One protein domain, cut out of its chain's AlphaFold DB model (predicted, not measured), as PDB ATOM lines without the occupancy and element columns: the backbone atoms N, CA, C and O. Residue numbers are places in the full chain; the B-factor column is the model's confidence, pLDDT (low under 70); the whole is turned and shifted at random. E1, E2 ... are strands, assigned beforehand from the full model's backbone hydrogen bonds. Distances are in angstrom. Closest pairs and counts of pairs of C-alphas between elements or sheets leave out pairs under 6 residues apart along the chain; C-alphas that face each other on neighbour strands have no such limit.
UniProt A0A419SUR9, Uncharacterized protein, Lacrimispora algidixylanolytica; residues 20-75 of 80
ATOM      1  N   GLY A  20      97.541 133.770 160.966       60.38
ATOM      2  CA  GLY A  20      96.744 132.884 161.834       60.38
ATOM      3  C   GLY A  20      97.473 131.645 162.376       60.38
ATOM      4  O   GLY A  20      96.853 130.824 163.049       60.38
ATOM      5  N   SER A  21      98.776 131.508 162.110       74.19
ATOM      6  CA  SER A  21      99.586 130.388 162.608       74.19
ATOM      7  C   SER A  21     100.126 130.632 164.022       74.19
ATOM      8  O   SER A  21     100.416 131.767 164.412       74.19
ATOM      9  N   TYR A  22     100.278 129.545 164.780       81.44
ATOM     10  CA  TYR A  22     101.009 129.531 166.045       81.44
ATOM     11  C   TYR A  22     102.478 129.206 165.774       81.44
ATOM     12  O   TYR A  22     102.793 128.458 164.847       81.44
ATOM     13  N   TYR A  23     103.376 129.741 166.591       82.12
ATOM     14  CA  TYR A  23     104.810 129.485 166.511       82.12
ATOM     15  C   TYR A  23     105.356 129.100 167.877       82.12
ATOM     16  O   TYR A  23     104.965 129.668 168.889       82.12
ATOM     17  N   LEU A  24     106.279 128.147 167.904       85.19
ATOM     18  CA  LEU A  24     107.165 127.927 169.036       85.19
ATOM     19  C   LEU A  24     108.321 128.914 168.938       85.19
ATOM     20  O   LEU A  24     109.040 128.944 167.941       85.19
ATOM     21  N   VAL A  25     108.500 129.696 169.989       84.75
ATOM     22  CA  VAL A  25     109.504 130.752 170.067       84.75
ATOM     23  C   VAL A  25     110.334 130.502 171.301       84.75
ATOM     24  O   VAL A  25     109.793 130.423 172.399       84.75
ATOM     25  N   THR A  26     111.640 130.339 171.131       87.88
ATOM     26  CA  THR A  26     112.557 130.265 172.269       87.88
ATOM     27  C   THR A  26     113.223 131.608 172.438       87.88
ATOM     28  O   THR A  26     113.831 132.114 171.497       87.88
ATOM     29  N   VAL A  27     113.093 132.168 173.632       84.88
ATOM     30  CA  VAL A  27     113.696 133.446 173.996       84.88
ATOM     31  C   VAL A  27     114.694 133.262 175.128       84.88
ATOM     32  O   VAL A  27     114.544 132.377 175.980       84.88
ATOM     33  N   ARG A  28     115.678 134.148 175.153       84.62
ATOM     34  CA  ARG A  28     116.601 134.371 176.253       84.62
ATOM     35  C   ARG A  28     116.290 135.732 176.876       84.62
ATOM     36  O   ARG A  28     116.025 136.694 176.164       84.62
ATOM     37  N   CYS A  29     116.320 135.800 178.202       81.31
ATOM     38  CA  CYS A  29     116.289 137.051 178.956       81.31
ATOM     39  C   CYS A  29     117.530 137.083 179.837       81.31
ATOM     40  O   CYS A  29     117.824 136.072 180.471       81.31
ATOM     41  N   ASP A  30     118.209 138.220 179.950       76.50
ATOM     42  CA  ASP A  30     119.365 138.333 180.852       76.50
ATOM     43  C   ASP A  30     118.980 138.170 182.327       76.50
ATOM     44  O   ASP A  30     119.797 137.764 183.149       76.50
ATOM     45  N   THR A  31     117.716 138.433 182.667       77.88
ATOM     46  CA  THR A  31     117.194 138.215 184.024       77.88
ATOM     47  C   THR A  31     116.813 136.760 184.306       77.88
ATOM     48  O   THR A  31     116.441 136.439 185.436       77.88
ATOM     49  N   TRP A  32     116.857 135.871 183.306       78.62
ATOM     50  CA  TRP A  32     116.519 134.457 183.454       78.62
ATOM     51  C   TRP A  32     117.772 133.595 183.279       78.62
ATOM     52  O   TRP A  32     118.422 133.637 182.241       78.62
ATOM     53  N   ASP A  33     118.040 132.691 184.222       79.75
ATOM     54  CA  ASP A  33     119.119 131.690 184.108       79.75
ATOM     55  C   ASP A  33     118.876 130.615 183.025       79.75
ATOM     56  O   ASP A  33     119.599 129.622 182.939       79.75
ATOM     57  N   ARG A  34     117.815 130.746 182.220       81.50
ATOM     58  CA  ARG A  34     117.442 129.760 181.204       81.50
ATOM     59  C   ARG A  34     116.706 130.379 180.027       81.50
ATOM     60  O   ARG A  34     115.969 131.353 180.171       81.50
ATOM     61  N   ASN A  35     116.807 129.694 178.895       86.69
ATOM     62  CA  ASN A  35     115.941 129.933 177.750       86.69
ATOM     63  C   ASN A  35     114.529 129.416 178.045       86.69
ATOM     64  O   ASN A  35     114.355 128.375 178.689       86.69
ATOM     65  N   ILE A  36     113.517 130.127 177.554       84.81
ATOM     66  CA  ILE A  36     112.117 129.721 177.677       84.81
ATOM     67  C   ILE A  36     111.524 129.588 176.284       84.81
ATOM     68  O   ILE A  36     111.536 130.534 175.500       84.81
ATOM     69  N   THR A  37     110.973 128.411 175.998       86.50
ATOM     70  CA  THR A  37     110.173 128.171 174.799       86.50
ATOM     71  C   THR A  37     108.703 128.435 175.101       86.50
ATOM     72  O   THR A  37     108.151 127.905 176.065       86.50
ATOM     73  N   MET A  38     108.065 129.252 174.271       84.25
ATOM     74  CA  MET A  38     106.668 129.648 174.389       84.25
ATOM     75  C   MET A  38     105.934 129.476 173.063       84.25
ATOM     76  O   MET A  38     106.522 129.609 171.994       84.25
ATOM     77  N   VAL A  39     104.636 129.181 173.139       84.81
ATOM     78  CA  VAL A  39     103.761 129.185 171.965       84.81
ATOM     79  C   VAL A  39     103.224 130.600 171.786       84.81
ATOM     80  O   VAL A  39     102.502 131.102 172.645       84.81
ATOM     81  N   MET A  40     103.578 131.236 170.677       82.19
ATOM     82  CA  MET A  40     103.088 132.550 170.287       82.19
ATOM     83  C   MET A  40     102.043 132.436 169.188       82.19
ATOM     84  O   MET A  40     102.128 131.578 168.312       82.19
ATOM     85  N   LYS A  41     101.068 133.335 169.211       79.50
ATOM     86  CA  LYS A  41     100.033 133.469 168.194       79.50
ATOM     87  C   LYS A  41     100.221 134.778 167.438       79.50
ATOM     88  O   LYS A  41     100.433 135.819 168.057       79.50
ATOM     89  N   TRP A  42     100.113 134.729 166.115       77.75
ATOM     90  CA  TRP A  42     100.010 135.946 165.314       77.75
ATOM     91  C   TRP A  42      98.640 136.581 165.498       77.75
ATOM     92  O   TRP A  42      97.623 135.925 165.247       77.75
ATOM     93  N   CYS A  43      98.615 137.857 165.867       74.62
ATOM     94  CA  CYS A  43      97.383 138.609 166.010       74.62
ATOM     95  C   CYS A  43      97.478 139.976 165.333       74.62
ATOM     96  O   CYS A  43      98.478 140.691 165.413       74.62
ATOM     97  N   GLU A  44      96.378 140.348 164.689       78.12
ATOM     98  CA  GLU A  44      96.153 141.672 164.125       78.12
ATOM     99  C   GLU A  44      95.113 142.359 165.008       78.12
ATOM    100  O   GLU A  44      93.990 141.875 165.150       78.12
ATOM    101  N   GLN A  45      95.494 143.456 165.656       72.94
ATOM    102  CA  GLN A  45      94.597 144.234 166.503       72.94
ATOM    103  C   GLN A  45      94.393 145.615 165.893       72.94
ATOM    104  O   GLN A  45      95.359 146.304 165.575       72.94
ATOM    105  N   ILE A  46      93.137 146.038 165.767       79.19
ATOM    106  CA  ILE A  46      92.798 147.395 165.339       79.19
ATOM    107  C   ILE A  46      92.839 148.300 166.571       79.19
ATOM    108  O   ILE A  46      92.100 148.074 167.529       79.19
ATOM    109  N   ILE A  47      93.714 149.302 166.552       76.38
ATOM    110  CA  ILE A  47      93.851 150.312 167.607       76.38
ATOM    111  C   ILE A  47      93.770 151.677 166.928       76.38
ATOM    112  O   ILE A  47      94.537 151.934 166.008       76.38
ATOM    113  N   ASP A  48      92.810 152.513 167.333       84.06
ATOM    114  CA  ASP A  48      92.586 153.851 166.755       84.06
ATOM    115  C   ASP A  48      92.416 153.861 165.218       84.06
ATOM    116  O   ASP A  48      92.775 154.812 164.531       84.06
ATOM    117  N   GLY A  49      91.853 152.783 164.657       84.50
ATOM    118  CA  GLY A  49      91.661 152.622 163.208       84.50
ATOM    119  C   GLY A  49      92.887 152.100 162.452       84.50
ATOM    120  O   GLY A  49      92.780 151.803 161.264       84.50
ATOM    121  N   GLU A  50      94.022 151.909 163.126       79.69
ATOM    122  CA  GLU A  50      95.234 151.330 162.550       79.69
ATOM    123  C   GLU A  50      95.349 149.835 162.874       79.69
ATOM    124  O   GLU A  50      95.160 149.407 164.017       79.69
ATOM    125  N   ILE A  51      95.703 149.021 161.874       79.31
ATOM    126  CA  ILE A  51      95.994 147.597 162.077       79.31
ATOM    127  C   ILE A  51      97.398 147.471 162.667       79.31
ATOM    128  O   ILE A  51      98.396 147.674 161.977       79.31
ATOM    129  N   ARG A  52      97.484 147.080 163.939       74.94
ATOM    130  CA  ARG A  52      98.740 146.707 164.590       74.94
ATOM    131  C   ARG A  52      98.925 145.201 164.559       74.94
ATOM    132  O   ARG A  52      98.099 144.440 165.056       74.94
ATOM    133  N   LYS A  53     100.053 144.787 164.000       74.19
ATOM    134  CA  LYS A  53     100.481 143.397 163.891       74.19
ATOM    135  C   LYS A  53     101.381 143.047 165.072       74.19
ATOM    136  O   LYS A  53     102.338 143.776 165.345       74.19
ATOM    137  N   ARG A  54     101.059 141.985 165.812       74.75
ATOM    138  CA  ARG A  54     101.858 141.562 166.968       74.75
ATOM    139  C   ARG A  54     101.841 140.055 167.183       74.75
ATOM    140  O   ARG A  54     100.834 139.389 166.956       74.75
ATOM    141  N   TRP A  55     102.949 139.553 167.710       75.81
ATOM    142  CA  TRP A  55     103.034 138.219 168.288       75.81
ATOM    143  C   TRP A  55     102.567 138.265 169.736       75.81
ATOM    144  O   TRP A  55     103.081 139.050 170.530       75.81
ATOM    145  N   GLU A  56     101.594 137.430 170.077       73.38
ATOM    146  CA  GLU A  56     101.044 137.338 171.424       73.38
ATOM    147  C   GLU A  56     101.412 136.017 172.071       73.38
ATOM    148  O   GLU A  56     101.248 134.951 171.483       73.38
ATOM    149  N   TRP A  57     101.853 136.091 173.318       76.62
ATOM    150  CA  TRP A  57     101.970 134.941 174.196       76.62
ATOM    151  C   TRP A  57     101.082 135.164 175.411       76.62
ATOM    152  O   TRP A  57     101.102 136.236 176.017       76.62
ATOM    153  N   GLU A  58     100.318 134.141 175.782       67.19
ATOM    154  CA  GLU A  58      99.585 134.137 177.039       67.19
ATOM    155  C   GLU A  58     100.505 133.615 178.147       67.19
ATOM    156  O   GLU A  58     100.678 132.411 178.341       67.19
ATOM    157  N   GLY A  59     101.142 134.543 178.859       62.88
ATOM    158  CA  GLY A  59     102.070 134.226 179.934       62.88
ATOM    159  C   GLY A  59     101.989 135.198 181.100       62.88
ATOM    160  O   GLY A  59     101.584 136.350 180.968       62.88
ATOM    161  N   LYS A  60     102.380 134.724 182.287       55.03
ATOM    162  CA  LYS A  60     102.452 135.552 183.505       55.03
ATOM    163  C   LYS A  60     103.790 136.276 183.655       55.03
ATOM    164  O   LYS A  60     103.958 137.050 184.602       55.03
ATOM    165  N   THR A  61     104.752 136.009 182.775       58.59
ATOM    166  CA  THR A  61     106.125 136.457 182.981       58.59
ATOM    167  C   THR A  61     106.314 137.859 182.426       58.59
ATOM    168  O   THR A  61     106.143 138.104 181.237       58.59
ATOM    169  N   LYS A  62     106.660 138.788 183.320       53.62
ATOM    170  CA  LYS A  62     107.117 140.126 182.957       53.62
ATOM    171  C   LYS A  62     108.607 140.001 182.650       53.62
ATOM    172  O   LYS A  62     109.362 139.655 183.555       53.62
ATOM    173  N   ALA A  63     109.004 140.227 181.410       56.59
ATOM    174  CA  ALA A  63     110.405 140.395 181.057       56.59
ATOM    175  C   ALA A  63     110.537 141.616 180.159       56.59
ATOM    176  O   ALA A  63     109.746 141.813 179.236       56.59
ATOM    177  N   GLU A  64     111.511 142.438 180.509       60.03
ATOM    178  CA  GLU A  64     112.011 143.541 179.706       60.03
ATOM    179  C   GLU A  64     113.286 142.991 179.044       60.03
ATOM    180  O   GLU A  64     114.007 142.218 179.676       60.03
ATOM    181  N   ASP A  65     113.472 143.273 177.754       68.19
ATOM    182  CA  ASP A  65     114.594 142.797 176.929       68.19
ATOM    183  C   ASP A  65     114.678 141.268 176.744       68.19
ATOM    184  O   ASP A  65     115.331 140.524 177.481       68.19
ATOM    185  N   LEU A  66     113.989 140.785 175.706       75.44
ATOM    186  CA  LEU A  66     114.031 139.392 175.268       75.44
ATOM    187  C   LEU A  66     114.731 139.283 173.922       75.44
ATOM    188  O   LEU A  66     114.352 139.958 172.967       75.44
ATOM    189  N   GLU A  67     115.692 138.376 173.835       82.12
ATOM    190  CA  GLU A  67     116.340 137.984 172.588       82.12
ATOM    191  C   GLU A  67     115.723 136.674 172.100       82.12
ATOM    192  O   GLU A  67     115.680 135.682 172.830       82.12
ATOM    193  N   VAL A  68     115.232 136.643 170.865       82.62
ATOM    194  CA  VAL A  68     114.732 135.414 170.257       82.62
ATOM    195  C   VAL A  68     115.898 134.602 169.725       82.62
ATOM    196  O   VAL A  68     116.611 135.022 168.817       82.62
ATOM    197  N   THR A  69     116.045 133.385 170.236       85.94
ATOM    198  CA  THR A  69     117.102 132.463 169.819       85.94
ATOM    199  C   THR A  69     116.604 131.411 168.830       85.94
ATOM    200  O   THR A  69     117.413 130.769 168.167       85.94
ATOM    201  N   TYR A  70     115.287 131.178 168.743       84.75
ATOM    202  CA  TYR A  70     114.713 130.174 167.841       84.75
ATOM    203  C   TYR A  70     113.234 130.427 167.521       84.75
ATOM    204  O   TYR A  70     112.461 130.787 168.410       84.75
ATOM    205  N   TRP A  71     112.842 130.127 166.280       83.94
ATOM    206  CA  TRP A  71     111.462 130.130 165.790       83.94
ATOM    207  C   TRP A  71     111.134 128.807 165.086       83.94
ATOM    208  O   TRP A  71     111.932 128.312 164.293       83.94
ATOM    209  N   SER A  72     109.930 128.276 165.305       83.38
ATOM    210  CA  SER A  72     109.372 127.152 164.540       83.38
ATOM    211  C   SER A  72     107.857 127.260 164.415       83.38
ATOM    212  O   SER A  72     107.199 127.731 165.337       83.38
ATOM    213  N   LYS A  73     107.276 126.782 163.308       80.19
ATOM    214  CA  LYS A  73     105.813 126.655 163.170       80.19
ATOM    215  C   LYS A  73     105.261 125.673 164.215       80.19
ATOM    216  O   LYS A  73     105.936 124.702 164.568       80.19
ATOM    217  N   PHE A  74     104.057 125.951 164.717       76.56
ATOM    218  CA  PHE A  74     103.323 125.113 165.666       76.56
ATOM    219  C   PHE A  74     101.914 124.758 165.133       76.56
ATOM    220  O   PHE A  74     101.212 125.657 164.660       76.56
ATOM    221  N   PRO A  75     101.453 123.493 165.250       73.12
ATOM    222  CA  PRO A  75     102.185 122.338 165.781       73.12
ATOM    223  C   PRO A  75     103.430 122.028 164.946       73.12
ATOM    224  O   PRO A  75     103.498 122.390 163.771       73.12
TER     225      PRO A  75
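What this domain is: This is residues 20 to 75 of the 80 residues of an uncharacterized protein of Lacrimispora algidixylanolytica (UniProt A0A419SUR9). A single four-stranded sheet, strongly twisted and curled like part of a barrel, makes the body of this domain, with the long bent strand E2 running through it. E2 pairs with E1 along its first part and with E3 along its later part, and the two hairpins reach toward opposite ends of the long axis, while the link of residues 57 to 65 spans from one edge strand, E3, to the other, E4. The printed part has 56 residues, with no named helix and four strands, E1, E2, E3 and E4 along the chain, set in the order E3, E2, E1, E4, all antiparallel. The class is all strand, and the whole is loose, with a radius of gyration of the C-alphas of 12.7 A and spans of 40 by 26 by 18 A.

How they stand to each other: E1, residues 22 to 29, and E2, residues 36 to 47, form a hairpin across a short link, antiparallel at 114 degrees between their directions. N 25 and O 38, 2.8 A apart, are within hydrogen-bond range. E2 bends by 60 degrees at residue 44, and its pairing is staggered: residues 36 to 41 pair with E1, residues 41 to 47 with E3, residues 50 to 56. E2 and E3 form a hairpin with a tight link, antiparallel at 167 degrees, with N 45 and O 52 2.8 A apart. These three strands are a meander, each strand the antiparallel neighbour of the one before. E4, residues 66 to 74, bends by 72 degrees at residue 69 and is the antiparallel neighbour of E1 at 160 degrees, with N 26 and O 70 2.9 A apart. The four strands make a Greek key, a meander of three whose first strand is also the antiparallel neighbour of the fourth. E3 and E4 are the edge strands and are apart, as are E1 and E3.

Where its parts are: E1 begins with C-alpha 22 at (101.009, 129.531, 166.045) and measures 21.4 A from first to last C-alpha. E2, the longest strand with 12 residues, measures 29.3 A and ends with C-alpha 47 at (93.851, 150.312, 167.607). E3 measures 17.6 A. E4 measures 20.3 A and ends with C-alpha 74 at (103.323, 125.113, 165.666).

The domain as a whole: The outline is elongated, but only just, at 40 by 26 by 18 A. The two C-alphas farthest apart, those of Asp 33 and Gly 49, are 40.4 A from each other. The printed part has no cut, and no link is long. The mean pLDDT of the printed part is 77.1; it is under 70 at residue 20 and at residues 58 to 65, in the link from E3 to E4.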